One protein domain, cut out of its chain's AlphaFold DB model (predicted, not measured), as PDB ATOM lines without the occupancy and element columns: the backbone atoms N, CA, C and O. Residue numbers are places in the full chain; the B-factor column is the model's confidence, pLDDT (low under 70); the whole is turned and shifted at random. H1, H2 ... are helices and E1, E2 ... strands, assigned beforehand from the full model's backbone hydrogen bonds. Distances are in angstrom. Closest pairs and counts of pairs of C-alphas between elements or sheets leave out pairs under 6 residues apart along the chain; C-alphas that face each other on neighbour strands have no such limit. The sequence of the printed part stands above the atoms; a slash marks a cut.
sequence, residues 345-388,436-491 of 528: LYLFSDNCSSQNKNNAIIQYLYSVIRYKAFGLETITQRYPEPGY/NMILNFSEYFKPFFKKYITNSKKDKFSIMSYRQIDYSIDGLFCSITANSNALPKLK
ATOM      1  N   LEU A 345      34.528  -9.514 -39.627       88.88
ATOM      2  CA  LEU A 345      34.586  -9.022 -38.250       88.88
ATOM      3  C   LEU A 345      34.976 -10.152 -37.290       88.88
ATOM      4  O   LEU A 345      34.254 -11.139 -37.163       88.88
ATOM      5  N   TYR A 346      36.083  -9.982 -36.571       88.56
ATOM      6  CA  TYR A 346      36.495 -10.890 -35.499       88.56
ATOM      7  C   TYR A 346      35.960 -10.389 -34.154       88.56
ATOM      8  O   TYR A 346      36.201  -9.246 -33.770       88.56
ATOM      9  N   LEU A 347      35.243 -11.252 -33.438       89.38
ATOM     10  CA  LEU A 347      34.707 -10.996 -32.104       89.38
ATOM     11  C   LEU A 347      35.344 -11.959 -31.105       89.38
ATOM     12  O   LEU A 347      35.357 -13.168 -31.322       89.38
ATOM     13  N   PHE A 348      35.811 -11.423 -29.984       87.12
ATOM     14  CA  PHE A 348      36.238 -12.201 -28.825       87.12
ATOM     15  C   PHE A 348      35.214 -11.973 -27.714       87.12
ATOM     16  O   PHE A 348      34.834 -10.833 -27.440       87.12
ATOM     17  N   SER A 349      34.712 -13.053 -27.127       86.81
ATOM     18  CA  SER A 349      33.617 -13.032 -26.156       86.81
ATOM     19  C   SER A 349      33.946 -13.933 -24.977       86.81
ATOM     20  O   SER A 349      34.514 -15.006 -25.170       86.81
ATOM     21  N   ASP A 350      33.551 -13.548 -23.762       85.88
ATOM     22  CA  ASP A 350      33.588 -14.485 -22.641       85.88
ATOM     23  C   ASP A 350      32.632 -15.671 -22.879       85.88
ATOM     24  O   ASP A 350      31.714 -15.639 -23.703       85.88
ATOM     25  N   ASN A 351      32.862 -16.756 -22.144       83.69
ATOM     26  CA  ASN A 351      32.091 -17.992 -22.259       83.69
ATOM     27  C   ASN A 351      30.757 -17.936 -21.467       83.69
ATOM     28  O   ASN A 351      30.162 -18.983 -21.204       83.69
ATOM     29  N   CYS A 352      30.295 -16.748 -21.043       83.69
ATOM     30  CA  CYS A 352      29.142 -16.588 -20.157       83.69
ATOM     31  C   CYS A 352      27.823 -16.840 -20.901       83.69
ATOM     32  O   CYS A 352      27.439 -16.102 -21.813       83.69
ATOM     33  N   SER A 353      27.101 -17.883 -20.488       81.00
ATOM     34  CA  SER A 353      25.876 -18.363 -21.144       81.00
ATOM     35  C   SER A 353      24.689 -17.404 -21.048       81.00
ATOM     36  O   SER A 353      23.831 -17.417 -21.928       81.00
ATOM     37  N   SER A 354      24.627 -16.558 -20.016       78.12
ATOM     38  CA  SER A 354      23.588 -15.532 -19.884       78.12
ATOM     39  C   SER A 354      23.914 -14.282 -20.706       78.12
ATOM     40  O   SER A 354      23.030 -13.751 -21.376       78.12
ATOM     41  N   GLN A 355      25.177 -13.845 -20.704       81.38
ATOM     42  CA  GLN A 355      25.608 -12.585 -21.315       81.38
ATOM     43  C   GLN A 355      25.945 -12.732 -22.802       81.38
ATOM     44  O   GLN A 355      25.219 -12.185 -23.627       81.38
ATOM     45  N   ASN A 356      27.004 -13.469 -23.151       84.94
ATOM     46  CA  ASN A 356      27.582 -13.457 -24.502       84.94
ATOM     47  C   ASN A 356      27.318 -14.728 -25.323       84.94
ATOM     48  O   ASN A 356      27.302 -14.679 -26.553       84.94
ATOM     49  N   LYS A 357      27.076 -15.865 -24.659       85.56
ATOM     50  CA  LYS A 357      26.966 -17.195 -25.279       85.56
ATOM     51  C   LYS A 357      25.526 -17.729 -25.272       85.56
ATOM     52  O   LYS A 357      25.245 -18.827 -24.793       85.56
ATOM     53  N   ASN A 358      24.598 -16.935 -25.811       86.75
ATOM     54  CA  ASN A 358      23.159 -17.232 -25.856       86.75
ATOM     55  C   ASN A 358      22.584 -17.239 -27.289       86.75
ATOM     56  O   ASN A 358      23.200 -16.758 -28.241       86.75
ATOM     57  N   ASN A 359      21.363 -17.770 -27.443       84.31
ATOM     58  CA  ASN A 359      20.661 -17.814 -28.735       84.31
ATOM     59  C   ASN A 359      20.437 -16.419 -29.346       84.31
ATOM     60  O   ASN A 359      20.536 -16.281 -30.561       84.31
ATOM     61  N   ALA A 360      20.135 -15.397 -28.539       85.94
ATOM     62  CA  ALA A 360      19.748 -14.079 -29.042       85.94
ATOM     63  C   ALA A 360      20.915 -13.352 -29.731       85.94
ATOM     64  O   ALA A 360      20.720 -12.755 -30.788       85.94
ATOM     65  N   ILE A 361      22.133 -13.458 -29.190       88.62
ATOM     66  CA  ILE A 361      23.351 -12.925 -29.821       88.62
ATOM     67  C   ILE A 361      23.669 -13.673 -31.114       88.62
ATOM     68  O   ILE A 361      23.940 -13.042 -32.130       88.62
ATOM     69  N   ILE A 362      23.552 -15.002 -31.119       87.00
ATOM     70  CA  ILE A 362      23.780 -15.819 -32.319       87.00
ATOM     71  C   ILE A 362      22.777 -15.460 -33.431       87.00
ATOM     72  O   ILE A 362      23.156 -15.278 -34.588       87.00
ATOM     73  N   GLN A 363      21.501 -15.290 -33.082       86.50
ATOM     74  CA  GLN A 363      20.446 -14.850 -34.000       86.50
ATOM     75  C   GLN A 363      20.686 -13.419 -34.510       86.50
ATOM     76  O   GLN A 363      20.501 -13.150 -35.699       86.50
ATOM     77  N   TYR A 364      21.160 -12.515 -33.649       87.19
ATOM     78  CA  TYR A 364      21.525 -11.146 -34.013       87.19
ATOM     79  C   TYR A 364      22.718 -11.094 -34.981       87.19
ATOM     80  O   TYR A 364      22.597 -10.520 -36.062       87.19
ATOM     81  N   LEU A 365      23.841 -11.742 -34.652       88.44
ATOM     82  CA  LEU A 365      25.050 -11.765 -35.487       88.44
ATOM     83  C   LEU A 365      24.798 -12.453 -36.838       88.44
ATOM     84  O   LEU A 365      25.229 -11.949 -37.878       88.44
ATOM     85  N   TYR A 366      24.013 -13.536 -36.859       85.75
ATOM     86  CA  TYR A 366      23.574 -14.149 -38.115       85.75
ATOM     87  C   TYR A 366      22.692 -13.209 -38.947       85.75
ATOM     88  O   TYR A 366      22.842 -13.148 -40.166       85.75
ATOM     89  N   SER A 367      21.805 -12.435 -38.309       81.94
ATOM     90  CA  SER A 367      20.975 -11.441 -39.003       81.94
ATOM     91  C   SER A 367      21.827 -10.339 -39.640       81.94
ATOM     92  O   SER A 367      21.603 -10.003 -40.802       81.94
ATOM     93  N   VAL A 368      22.837  -9.820 -38.928       82.69
ATOM     94  CA  VAL A 368      23.778  -8.806 -39.444       82.69
ATOM     95  C   VAL A 368      24.408  -9.265 -40.765       82.69
ATOM     96  O   VAL A 368      24.331  -8.538 -41.754       82.69
ATOM     97  N   ILE A 369      24.931 -10.495 -40.822       85.25
ATOM     98  CA  ILE A 369      25.484 -11.069 -42.060       85.25
ATOM     99  C   ILE A 369      24.412 -11.360 -43.109       85.25
ATOM    100  O   ILE A 369      24.588 -11.027 -44.282       85.25
ATOM    101  N   ARG A 370      23.273 -11.943 -42.723       77.19
ATOM    102  CA  ARG A 370      22.243 -12.351 -43.688       77.19
ATOM    103  C   ARG A 370      21.604 -11.167 -44.425       77.19
ATOM    104  O   ARG A 370      21.157 -11.357 -45.560       77.19
ATOM    105  N   TYR A 371      21.609  -9.978 -43.823       74.44
ATOM    106  CA  TYR A 371      21.190  -8.711 -44.435       74.44
ATOM    107  C   TYR A 371      22.344  -7.886 -45.044       74.44
ATOM    108  O   TYR A 371      22.087  -6.795 -45.550       74.44
ATOM    109  N   LYS A 372      23.598  -8.368 -44.997       72.06
ATOM    110  CA  LYS A 372      24.819  -7.606 -45.342       72.06
ATOM    111  C   LYS A 372      24.895  -6.236 -44.650       72.06
ATOM    112  O   LYS A 372      25.340  -5.243 -45.233       72.06
ATOM    113  N   ALA A 373      24.428  -6.160 -43.404       65.50
ATOM    114  CA  ALA A 373      24.434  -4.919 -42.646       65.50
ATOM    115  C   ALA A 373      25.877  -4.420 -42.467       65.50
ATOM    116  O   ALA A 373      26.791  -5.197 -42.193       65.50
ATOM    117  N   PHE A 374      26.076  -3.115 -42.669       69.88
ATOM    118  CA  PHE A 374      27.394  -2.460 -42.683       69.88
ATOM    119  C   PHE A 374      28.382  -2.993 -43.745       69.88
ATOM    120  O   PHE A 374      29.565  -2.676 -43.683       69.88
ATOM    121  N   GLY A 375      27.916  -3.771 -44.732       73.50
ATOM    122  CA  GLY A 375      28.761  -4.369 -45.774       73.50
ATOM    123  C   GLY A 375      29.471  -5.665 -45.364       73.50
ATOM    124  O   GLY A 375      30.239  -6.204 -46.159       73.50
ATOM    125  N   LEU A 376      29.202  -6.183 -44.162       81.06
ATOM    126  CA  LEU A 376      29.824  -7.405 -43.656       81.06
ATOM    127  C   LEU A 376      29.368  -8.649 -44.442       81.06
ATOM    128  O   LEU A 376      28.184  -8.836 -44.730       81.06
ATOM    129  N   GLU A 377      30.326  -9.525 -44.738       85.75
ATOM    130  CA  GLU A 377      30.142 -10.817 -45.413       85.75
ATOM    131  C   GLU A 377      30.363 -11.997 -44.457       85.75
ATOM    132  O   GLU A 377      29.738 -13.044 -44.625       85.75
ATOM    133  N   THR A 378      31.216 -11.822 -43.437       88.56
ATOM    134  CA  THR A 378      31.543 -12.841 -42.424       88.56
ATOM    135  C   THR A 378      31.737 -12.248 -41.021       88.56
ATOM    136  O   THR A 378      32.266 -11.146 -40.862       88.56
ATOM    137  N   ILE A 379      31.336 -12.993 -39.985       92.00
ATOM    138  CA  ILE A 379      31.728 -12.740 -38.583       92.00
ATOM    139  C   ILE A 379      32.375 -14.017 -38.037       92.00
ATOM    140  O   ILE A 379      31.833 -15.096 -38.243       92.00
ATOM    141  N   THR A 380      33.480 -13.896 -37.304       90.50
ATOM    142  CA  THR A 380      34.132 -14.992 -36.565       90.50
ATOM    143  C   THR A 380      34.060 -14.671 -35.079       90.50
ATOM    144  O   THR A 380      34.755 -13.768 -34.618       90.50
ATOM    145  N   GLN A 381      33.225 -15.379 -34.317       91.88
ATOM    146  CA  GLN A 381      33.138 -15.218 -32.862       91.88
ATOM    147  C   GLN A 381      33.929 -16.320 -32.154       91.88
ATOM    148  O   GLN A 381      33.695 -17.503 -32.398       91.88
ATOM    149  N   ARG A 382      34.842 -15.934 -31.259       89.31
ATOM    150  CA  ARG A 382      35.728 -16.820 -30.492       89.31
ATOM    151  C   ARG A 382      35.491 -16.688 -28.991       89.31
ATOM    152  O   ARG A 382      35.319 -15.582 -28.482       89.31
ATOM    153  N   TYR A 383      35.547 -17.823 -28.303       86.81
ATOM    154  CA  TYR A 383      35.462 -17.951 -26.850       86.81
ATOM    155  C   TYR A 383      36.802 -18.471 -26.298       86.81
ATOM    156  O   TYR A 383      37.358 -19.392 -26.903       86.81
ATOM    157  N   PRO A 384      37.331 -17.925 -25.184       81.94
ATOM    158  CA  PRO A 384      38.618 -18.341 -24.631       81.94
ATOM    159  C   PRO A 384      38.584 -19.776 -24.086       81.94
ATOM    160  O   PRO A 384      37.528 -20.323 -23.745       81.94
ATOM    161  N   GLU A 385      39.765 -20.380 -23.984       73.06
ATOM    162  CA  GLU A 385      39.947 -21.692 -23.367       73.06
ATOM    163  C   GLU A 385      40.074 -21.567 -21.835       73.06
ATOM    164  O   GLU A 385      40.570 -20.548 -21.346       73.06
ATOM    165  N   PRO A 386      39.629 -22.571 -21.050       65.62
ATOM    166  CA  PRO A 386      39.802 -22.564 -19.598       65.62
ATOM    167  C   PRO A 386      41.278 -22.391 -19.214       65.62
ATOM    168  O   PRO A 386      42.132 -23.112 -19.717       65.62
ATOM    169  N   GLY A 387      41.568 -21.428 -18.337       61.84
ATOM    170  CA  GLY A 387      42.934 -21.035 -17.959       61.84
ATOM    171  C   GLY A 387      43.463 -19.813 -18.723       61.84
ATOM    172  O   GLY A 387      44.188 -19.010 -18.146       61.84
ATOM    173  N   TYR A 388      43.008 -19.581 -19.958       59.69
ATOM    174  CA  TYR A 388      43.395 -18.434 -20.797       59.69
ATOM    175  C   TYR A 388      42.284 -17.372 -20.885       59.69
ATOM    176  O   TYR A 388      42.052 -16.753 -21.921       59.69
ATOM    177  N   ASN A 436      14.270   1.942 -22.332       81.69
ATOM    178  CA  ASN A 436      14.107   1.985 -23.792       81.69
ATOM    179  C   ASN A 436      15.339   1.493 -24.583       81.69
ATOM    180  O   ASN A 436      15.215   1.225 -25.774       81.69
ATOM    181  N   MET A 437      16.507   1.353 -23.944       79.56
ATOM    182  CA  MET A 437      17.696   0.721 -24.532       79.56
ATOM    183  C   MET A 437      17.654  -0.815 -24.431       79.56
ATOM    184  O   MET A 437      18.400  -1.498 -25.127       79.56
ATOM    185  N   ILE A 438      16.798  -1.373 -23.564       83.38
ATOM    186  CA  ILE A 438      16.722  -2.814 -23.292       83.38
ATOM    187  C   ILE A 438      15.609  -3.425 -24.153       83.38
ATOM    188  O   ILE A 438      14.422  -3.285 -23.857       83.38
ATOM    189  N   LEU A 439      16.006  -4.105 -25.229       82.25
ATOM    190  CA  LEU A 439      15.108  -4.622 -26.266       82.25
ATOM    191  C   LEU A 439      14.934  -6.146 -26.173       82.25
ATOM    192  O   LEU A 439      15.907  -6.886 -26.027       82.25
ATOM    193  N   ASN A 440      13.700  -6.635 -26.322       85.00
ATOM    194  CA  ASN A 440      13.380  -8.066 -26.243       85.00
ATOM    195  C   ASN A 440      13.679  -8.812 -27.564       85.00
ATOM    196  O   ASN A 440      12.778  -9.281 -28.265       85.00
ATOM    197  N   PHE A 441      14.964  -8.933 -27.908       82.56
ATOM    198  CA  PHE A 441      15.423  -9.677 -29.088       82.56
ATOM    199  C   PHE A 441      14.967 -11.145 -29.084       82.56
ATOM    200  O   PHE A 441      14.561 -11.661 -30.123       82.56
ATOM    201  N   SER A 442      14.954 -11.795 -27.916       81.31
ATOM    202  CA  SER A 442      14.506 -13.187 -27.742       81.31
ATOM    203  C   SER A 442      13.047 -13.422 -28.143       81.31
ATOM    204  O   SER A 442      12.676 -14.546 -28.471       81.31
ATOM    205  N   GLU A 443      12.204 -12.387 -28.106       83.69
ATOM    206  CA  GLU A 443      10.829 -12.429 -28.606       83.69
ATOM    207  C   GLU A 443      10.742 -12.054 -30.081       83.69
ATOM    208  O   GLU A 443      10.141 -12.792 -30.861       83.69
ATOM    209  N   TYR A 444      11.412 -10.969 -30.470       82.75
ATOM    210  CA  TYR A 444      11.478 -10.499 -31.855       82.75
ATOM    211  C   TYR A 444      11.992 -11.576 -32.828       82.75
ATOM    212  O   TYR A 444      11.512 -11.667 -33.955       82.75
ATOM    213  N   PHE A 445      12.922 -12.435 -32.399       82.12
ATOM    214  CA  PHE A 445      13.490 -13.497 -33.232       82.12
ATOM    215  C   PHE A 445      12.660 -14.796 -33.306       82.12
ATOM    216  O   PHE A 445      12.924 -15.614 -34.190       82.12
ATOM    217  N   LYS A 446      11.623 -14.984 -32.470       81.75
ATOM    218  CA  LYS A 446      10.777 -16.203 -32.455       81.75
ATOM    219  C   LYS A 446      10.218 -16.635 -33.829       81.75
ATOM    220  O   LYS A 446      10.280 -17.833 -34.097       81.75
ATOM    221  N   PRO A 447       9.668 -15.754 -34.695       79.06
ATOM    222  CA  PRO A 447       9.092 -16.184 -35.976       79.06
ATOM    223  C   PRO A 447      10.147 -16.491 -37.055       79.06
ATOM    224  O   PRO A 447       9.938 -17.356 -37.908       79.06
ATOM    225  N   PHE A 448      11.292 -15.804 -37.028       75.50
ATOM    226  CA  PHE A 448      12.307 -15.890 -38.085       75.50
ATOM    227  C   PHE A 448      13.195 -17.142 -37.972       75.50
ATOM    228  O   PHE A 448      13.682 -17.662 -38.982       75.50
ATOM    229  N   PHE A 449      13.397 -17.635 -36.749       78.62
ATOM    230  CA  PHE A 449      14.365 -18.681 -36.428       78.62
ATOM    231  C   PHE A 449      13.713 -20.015 -36.037       78.62
ATOM    232  O   PHE A 449      12.624 -20.072 -35.468       78.62
ATOM    233  N   LYS A 450      14.408 -21.121 -36.319       74.88
ATOM    234  CA  LYS A 450      13.980 -22.469 -35.925       74.88
ATOM    235  C   LYS A 450      14.082 -22.646 -34.408       74.88
ATOM    236  O   LYS A 450      15.157 -22.488 -33.836       74.88
ATOM    237  N   LYS A 451      12.984 -23.073 -33.767       68.62
ATOM    238  CA  LYS A 451      12.935 -23.408 -32.326       68.62
ATOM    239  C   LYS A 451      13.935 -24.507 -31.933       68.62
ATOM    240  O   LYS A 451      14.439 -24.506 -30.815       68.62
ATOM    241  N   TYR A 452      14.214 -25.431 -32.852       67.44
ATOM    242  CA  TYR A 452      15.238 -26.459 -32.708       67.44
ATOM    243  C   TYR A 452      16.129 -26.441 -33.948       67.44
ATOM    244  O   TYR A 452      15.649 -26.611 -35.067       67.44
ATOM    245  N   ILE A 453      17.423 -26.223 -33.736       69.25
ATOM    246  CA  ILE A 453      18.445 -26.247 -34.782       69.25
ATOM    247  C   ILE A 453      19.100 -27.627 -34.734       69.25
ATOM    248  O   ILE A 453      19.535 -28.074 -33.669       69.25
ATOM    249  N   THR A 454      19.159 -28.306 -35.876       65.56
ATOM    250  CA  THR A 454      19.773 -29.629 -36.011       65.56
ATOM    251  C   THR A 454      20.815 -29.654 -37.121       65.56
ATOM    252  O   THR A 454      20.709 -28.943 -38.121       65.56
ATOM    253  N   ASN A 455      21.839 -30.480 -36.920       64.31
ATOM    254  CA  ASN A 455      22.878 -30.780 -37.901       64.31
ATOM    255  C   ASN A 455      22.329 -31.665 -39.039       64.31
ATOM    256  O   ASN A 455      21.293 -32.313 -38.878       64.31
ATOM    257  N   SER A 456      23.062 -31.802 -40.149       62.62
ATOM    258  CA  SER A 456      22.740 -32.757 -41.230       62.62
ATOM    259  C   SER A 456      22.617 -34.207 -40.732       62.62
ATOM    260  O   SER A 456      21.869 -35.000 -41.295       62.62
ATOM    261  N   LYS A 457      23.306 -34.539 -39.632       62.06
ATOM    262  CA  LYS A 457      23.234 -35.824 -38.912       62.06
ATOM    263  C   LYS A 457      22.045 -35.946 -37.936       62.06
ATOM    264  O   LYS A 457      21.934 -36.942 -37.237       62.06
ATOM    265  N   LYS A 458      21.153 -34.946 -37.882       62.97
ATOM    266  CA  LYS A 458      20.048 -34.759 -36.912       62.97
ATOM    267  C   LYS A 458      20.456 -34.443 -35.462       62.97
ATOM    268  O   LYS A 458      19.568 -34.200 -34.646       62.97
ATOM    269  N   ASP A 459      21.753 -34.349 -35.148       65.19
ATOM    270  CA  ASP A 459      22.246 -33.897 -33.834       65.19
ATOM    271  C   ASP A 459      21.641 -32.541 -33.436       65.19
ATOM    272  O   ASP A 459      21.543 -31.635 -34.270       65.19
ATOM    273  N   LYS A 460      21.280 -32.368 -32.159       66.12
ATOM    274  CA  LYS A 460      20.801 -31.083 -31.625       66.12
ATOM    275  C   LYS A 460      21.966 -30.101 -31.474       66.12
ATOM    276  O   LYS A 460      22.966 -30.423 -30.840       66.12
ATOM    277  N   PHE A 461      21.803 -28.883 -31.981       72.81
ATOM    278  CA  PHE A 461      22.754 -27.794 -31.762       72.81
ATOM    279  C   PHE A 461      22.797 -27.397 -30.278       72.81
ATOM    280  O   PHE A 461      21.805 -26.917 -29.727       72.81
ATOM    281  N   SER A 462      23.954 -27.578 -29.639       77.44
ATOM    282  CA  SER A 462      24.227 -27.105 -28.280       77.44
ATOM    283  C   SER A 462      25.257 -25.986 -28.343       77.44
ATOM    284  O   SER A 462      26.426 -26.240 -28.602       77.44
ATOM    285  N   ILE A 463      24.847 -24.740 -28.099       78.94
ATOM    286  CA  ILE A 463      25.749 -23.575 -28.178       78.94
ATOM    287  C   ILE A 463      26.992 -23.762 -27.291       78.94
ATOM    288  O   ILE A 463      28.097 -23.364 -27.660       78.94
ATOM    289  N   MET A 464      26.821 -24.381 -26.119       78.25
ATOM    290  CA  MET A 464      27.860 -24.443 -25.092       78.25
ATOM    291  C   MET A 464      29.097 -25.254 -25.497       78.25
ATOM    292  O   MET A 464      30.187 -24.917 -25.029       78.25
ATOM    293  N   SER A 465      28.968 -26.262 -26.371       76.25
ATOM    294  CA  SER A 465      30.093 -27.126 -26.763       76.25
ATOM    295  C   SER A 465      31.108 -26.444 -27.685       76.25
ATOM    296  O   SER A 465      32.270 -26.838 -27.687       76.25
ATOM    297  N   TYR A 466      30.717 -25.407 -28.427       81.38
ATOM    298  CA  TYR A 466      31.590 -24.754 -29.408       81.38
ATOM    299  C   TYR A 466      32.565 -23.744 -28.774       81.38
ATOM    300  O   TYR A 466      32.317 -23.205 -27.688       81.38
ATOM    301  N   ARG A 467      33.690 -23.491 -29.452       84.25
ATOM    302  CA  ARG A 467      34.718 -22.488 -29.095       84.25
ATOM    303  C   ARG A 467      34.875 -21.394 -30.147       84.25
ATOM    304  O   ARG A 467      35.180 -20.263 -29.779       84.25
ATOM    305  N   GLN A 468      34.583 -21.684 -31.412       87.12
ATOM    306  CA  GLN A 468      34.417 -20.672 -32.454       87.12
ATOM    307  C   GLN A 468      33.104 -20.907 -33.216       87.12
ATOM    308  O   GLN A 468      32.674 -22.045 -33.419       87.12
ATOM    309  N   ILE A 469      32.444 -19.808 -33.580       88.25
ATOM    310  CA  ILE A 469      31.233 -19.767 -34.401       88.25
ATOM    311  C   ILE A 469      31.483 -18.765 -35.527       88.25
ATOM    312  O   ILE A 469      31.631 -17.568 -35.275       88.25
ATOM    313  N   ASP A 470      31.515 -19.260 -36.759       88.25
ATOM    314  CA  ASP A 470      31.640 -18.454 -37.966       88.25
ATOM    315  C   ASP A 470      30.268 -18.286 -38.624       88.25
ATOM    316  O   ASP A 470      29.542 -19.250 -38.883       88.25
ATOM    317  N   TYR A 471      29.911 -17.035 -38.890       89.88
ATOM    318  CA  TYR A 471      28.642 -16.616 -39.469       89.88
ATOM    319  C   TYR A 471      28.873 -16.227 -40.929       89.88
ATOM    320  O   TYR A 471      29.603 -15.276 -41.208       89.88
ATOM    321  N   SER A 472      28.220 -16.930 -41.853       86.44
ATOM    322  CA  SER A 472      28.216 -16.632 -43.289       86.44
ATOM    323  C   SER A 472      26.779 -16.535 -43.808       86.44
ATOM    324  O   SER A 472      25.837 -17.033 -43.186       86.44
ATOM    325  N   ILE A 473      26.591 -15.949 -44.993       79.38
ATOM    326  CA  ILE A 473      25.313 -15.997 -45.719       79.38
ATOM    327  C   ILE A 473      24.846 -17.447 -45.974       79.38
ATOM    328  O   ILE A 473      23.646 -17.718 -46.019       79.38
ATOM    329  N   ASP A 474      25.797 -18.383 -46.044       75.06
ATOM    330  CA  ASP A 474      25.605 -19.830 -46.177       75.06
ATOM    331  C   ASP A 474      24.975 -20.528 -44.957       75.06
ATOM    332  O   ASP A 474      24.441 -21.634 -45.091       75.06
ATOM    333  N   GLY A 475      25.065 -19.927 -43.768       77.38
ATOM    334  CA  GLY A 475      24.737 -20.567 -42.494       77.38
ATOM    335  C   GLY A 475      25.790 -20.309 -41.416       77.38
ATOM    336  O   GLY A 475      26.678 -19.471 -41.574       77.38
ATOM    337  N   LEU A 476      25.673 -21.047 -40.314       80.25
ATOM    338  CA  LEU A 476      26.704 -21.133 -39.284       80.25
ATOM    339  C   LEU A 476      27.651 -22.298 -39.549       80.25
ATOM    340  O   LEU A 476      27.219 -23.366 -39.987       80.25
ATOM    341  N   PHE A 477      28.909 -22.098 -39.177       82.81
ATOM    342  CA  PHE A 477      29.929 -23.130 -39.063       82.81
ATOM    343  C   PHE A 477      30.507 -23.062 -37.645       82.81
ATOM    344  O   PHE A 477      30.904 -21.990 -37.196       82.81
ATOM    345  N   CYS A 478      30.507 -24.174 -36.906       81.94
ATOM    346  CA  CYS A 478      30.800 -24.151 -35.467       81.94
ATOM    347  C   CYS A 478      31.848 -25.203 -35.087       81.94
ATOM    348  O   CYS A 478      31.597 -26.400 -35.230       81.94
ATOM    349  N   SER A 479      32.993 -24.771 -34.562       76.88
ATOM    350  CA  SER A 479      34.123 -25.633 -34.192       76.88
ATOM    351  C   SER A 479      34.267 -25.791 -32.676       76.88
ATOM    352  O   SER A 479      33.889 -24.918 -31.888       76.88
ATOM    353  N   ILE A 480      34.794 -26.944 -32.254       73.12
ATOM    354  CA  ILE A 480      35.030 -27.283 -30.837       73.12
ATOM    355  C   ILE A 480      36.464 -26.915 -30.424       73.12
ATOM    356  O   ILE A 480      36.693 -26.567 -29.269       73.12
ATOM    357  N   THR A 481      37.398 -26.905 -31.378       61.16
ATOM    358  CA  THR A 481      38.812 -26.546 -31.195       61.16
ATOM    359  C   THR A 481      39.200 -25.513 -32.251       61.16
ATOM    360  O   THR A 481      38.684 -25.571 -33.369       61.16
ATOM    361  N   ALA A 482      40.138 -24.609 -31.953       49.25
ATOM    362  CA  ALA A 482      40.575 -23.572 -32.901       49.25
ATOM    363  C   ALA A 482      41.061 -24.132 -34.259       49.25
ATOM    364  O   ALA A 482      40.865 -23.491 -35.289       49.25
ATOM    365  N   ASN A 483      41.614 -25.352 -34.261       44.69
ATOM    366  CA  ASN A 483      42.195 -26.014 -35.435       44.69
ATOM    367  C   ASN A 483      41.309 -27.142 -36.023       44.69
ATOM    368  O   ASN A 483      41.797 -27.962 -36.799       44.69
ATOM    369  N   SER A 484      40.026 -27.263 -35.643       44.03
ATOM    370  CA  SER A 484      39.186 -28.385 -36.104       44.03
ATOM    371  C   SER A 484      38.511 -28.110 -37.459       44.03
ATOM    372  O   SER A 484      37.478 -27.442 -37.512       44.03
ATOM    373  N   ASN A 485      39.020 -28.715 -38.539       38.72
ATOM    374  CA  ASN A 485      38.495 -28.587 -39.915       38.72
ATOM    375  C   ASN A 485      37.064 -29.139 -40.138       38.72
ATOM    376  O   ASN A 485      36.503 -29.006 -41.225       38.72
ATOM    377  N   ALA A 486      36.456 -29.785 -39.138       41.03
ATOM    378  CA  ALA A 486      35.122 -30.373 -39.231       41.03
ATOM    379  C   ALA A 486      34.026 -29.334 -38.925       41.03
ATOM    380  O   ALA A 486      33.624 -29.165 -37.774       41.03
ATOM    381  N   LEU A 487      33.527 -28.655 -39.962       51.62
ATOM    382  CA  LEU A 487      32.511 -27.602 -39.848       51.62
ATOM    383  C   LEU A 487      31.076 -28.131 -40.100       51.62
ATOM    384  O   LEU A 487      30.686 -28.304 -41.258       51.62
ATOM    385  N   PRO A 488      30.240 -28.363 -39.066       55.12
ATOM    386  CA  PRO A 488      28.820 -28.655 -39.252       55.12
ATOM    387  C   PRO A 488      28.087 -27.408 -39.776       55.12
ATOM    388  O   PRO A 488      27.963 -26.414 -39.062       55.12
ATOM    389  N   LYS A 489      27.591 -27.460 -41.020       60.00
ATOM    390  CA  LYS A 489      26.843 -26.361 -41.653       60.00
ATOM    391  C   LYS A 489      25.409 -26.299 -41.120       60.00
ATOM    392  O   LYS A 489      24.601 -27.182 -41.402       60.00
ATOM    393  N   LEU A 490      25.071 -25.240 -40.385       63.75
ATOM    394  CA  LEU A 490      23.778 -25.077 -39.711       63.75
ATOM    395  C   LEU A 490      22.952 -23.927 -40.312       63.75
ATOM    396  O   LEU A 490      23.332 -22.759 -40.234       63.75
ATOM    397  N   LYS A 491      21.773 -24.243 -40.868       61.81
ATOM    398  CA  LYS A 491      20.775 -23.248 -41.312       61.81
ATOM    399  C   LYS A 491      19.794 -22.913 -40.182       61.81
ATOM    400  O   LYS A 491      18.904 -23.710 -39.881       61.81
TER     401      LYS A 491
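This is residues 345 to 388 and 436 to 491 of the 528 residues of an uncharacterized protein of Acyrthosiphon pisum (UniProt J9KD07). Amid little regular structure, the mixed sheet E1 E2 E3 E4 has helix H1 over one face and short helix H2 packed on H1. Of 100 printed residues, 35 lie in named elements, E1 H1 E2 H2 E3 E4; the class is mixed. It is compact, with a C-alpha radius of gyration of 13.6 A and spans of 39, 32 and 27 A.

Find E1, residues 345 to 348, parallel to E2, 378 to 382; N 347 and O 380 are 2.8 A apart. E3, 468 to 472, and E4, 475 to 479, form a hairpin; N 470 and O 477 are 2.8 A apart. H1, 359 to 370, with every O i to N i+4 pair within hydrogen-bond range, is on the sheet, closest to E3 at C-alphas 366 and 471, 5.8 A. H2, 441 to 444, touches H1, C-alphas 442 and 360 closest, 5.5 A.

H1 begins at C-alpha 359, (20.661, -17.814, -28.735); E4 ends at C-alpha 479, (34.123, -25.633, -34.192).

Residues 389 to 435 are cut out, a 35.8 A gap; the H2 to E3 link is long; 26 residues have pLDDT under 70.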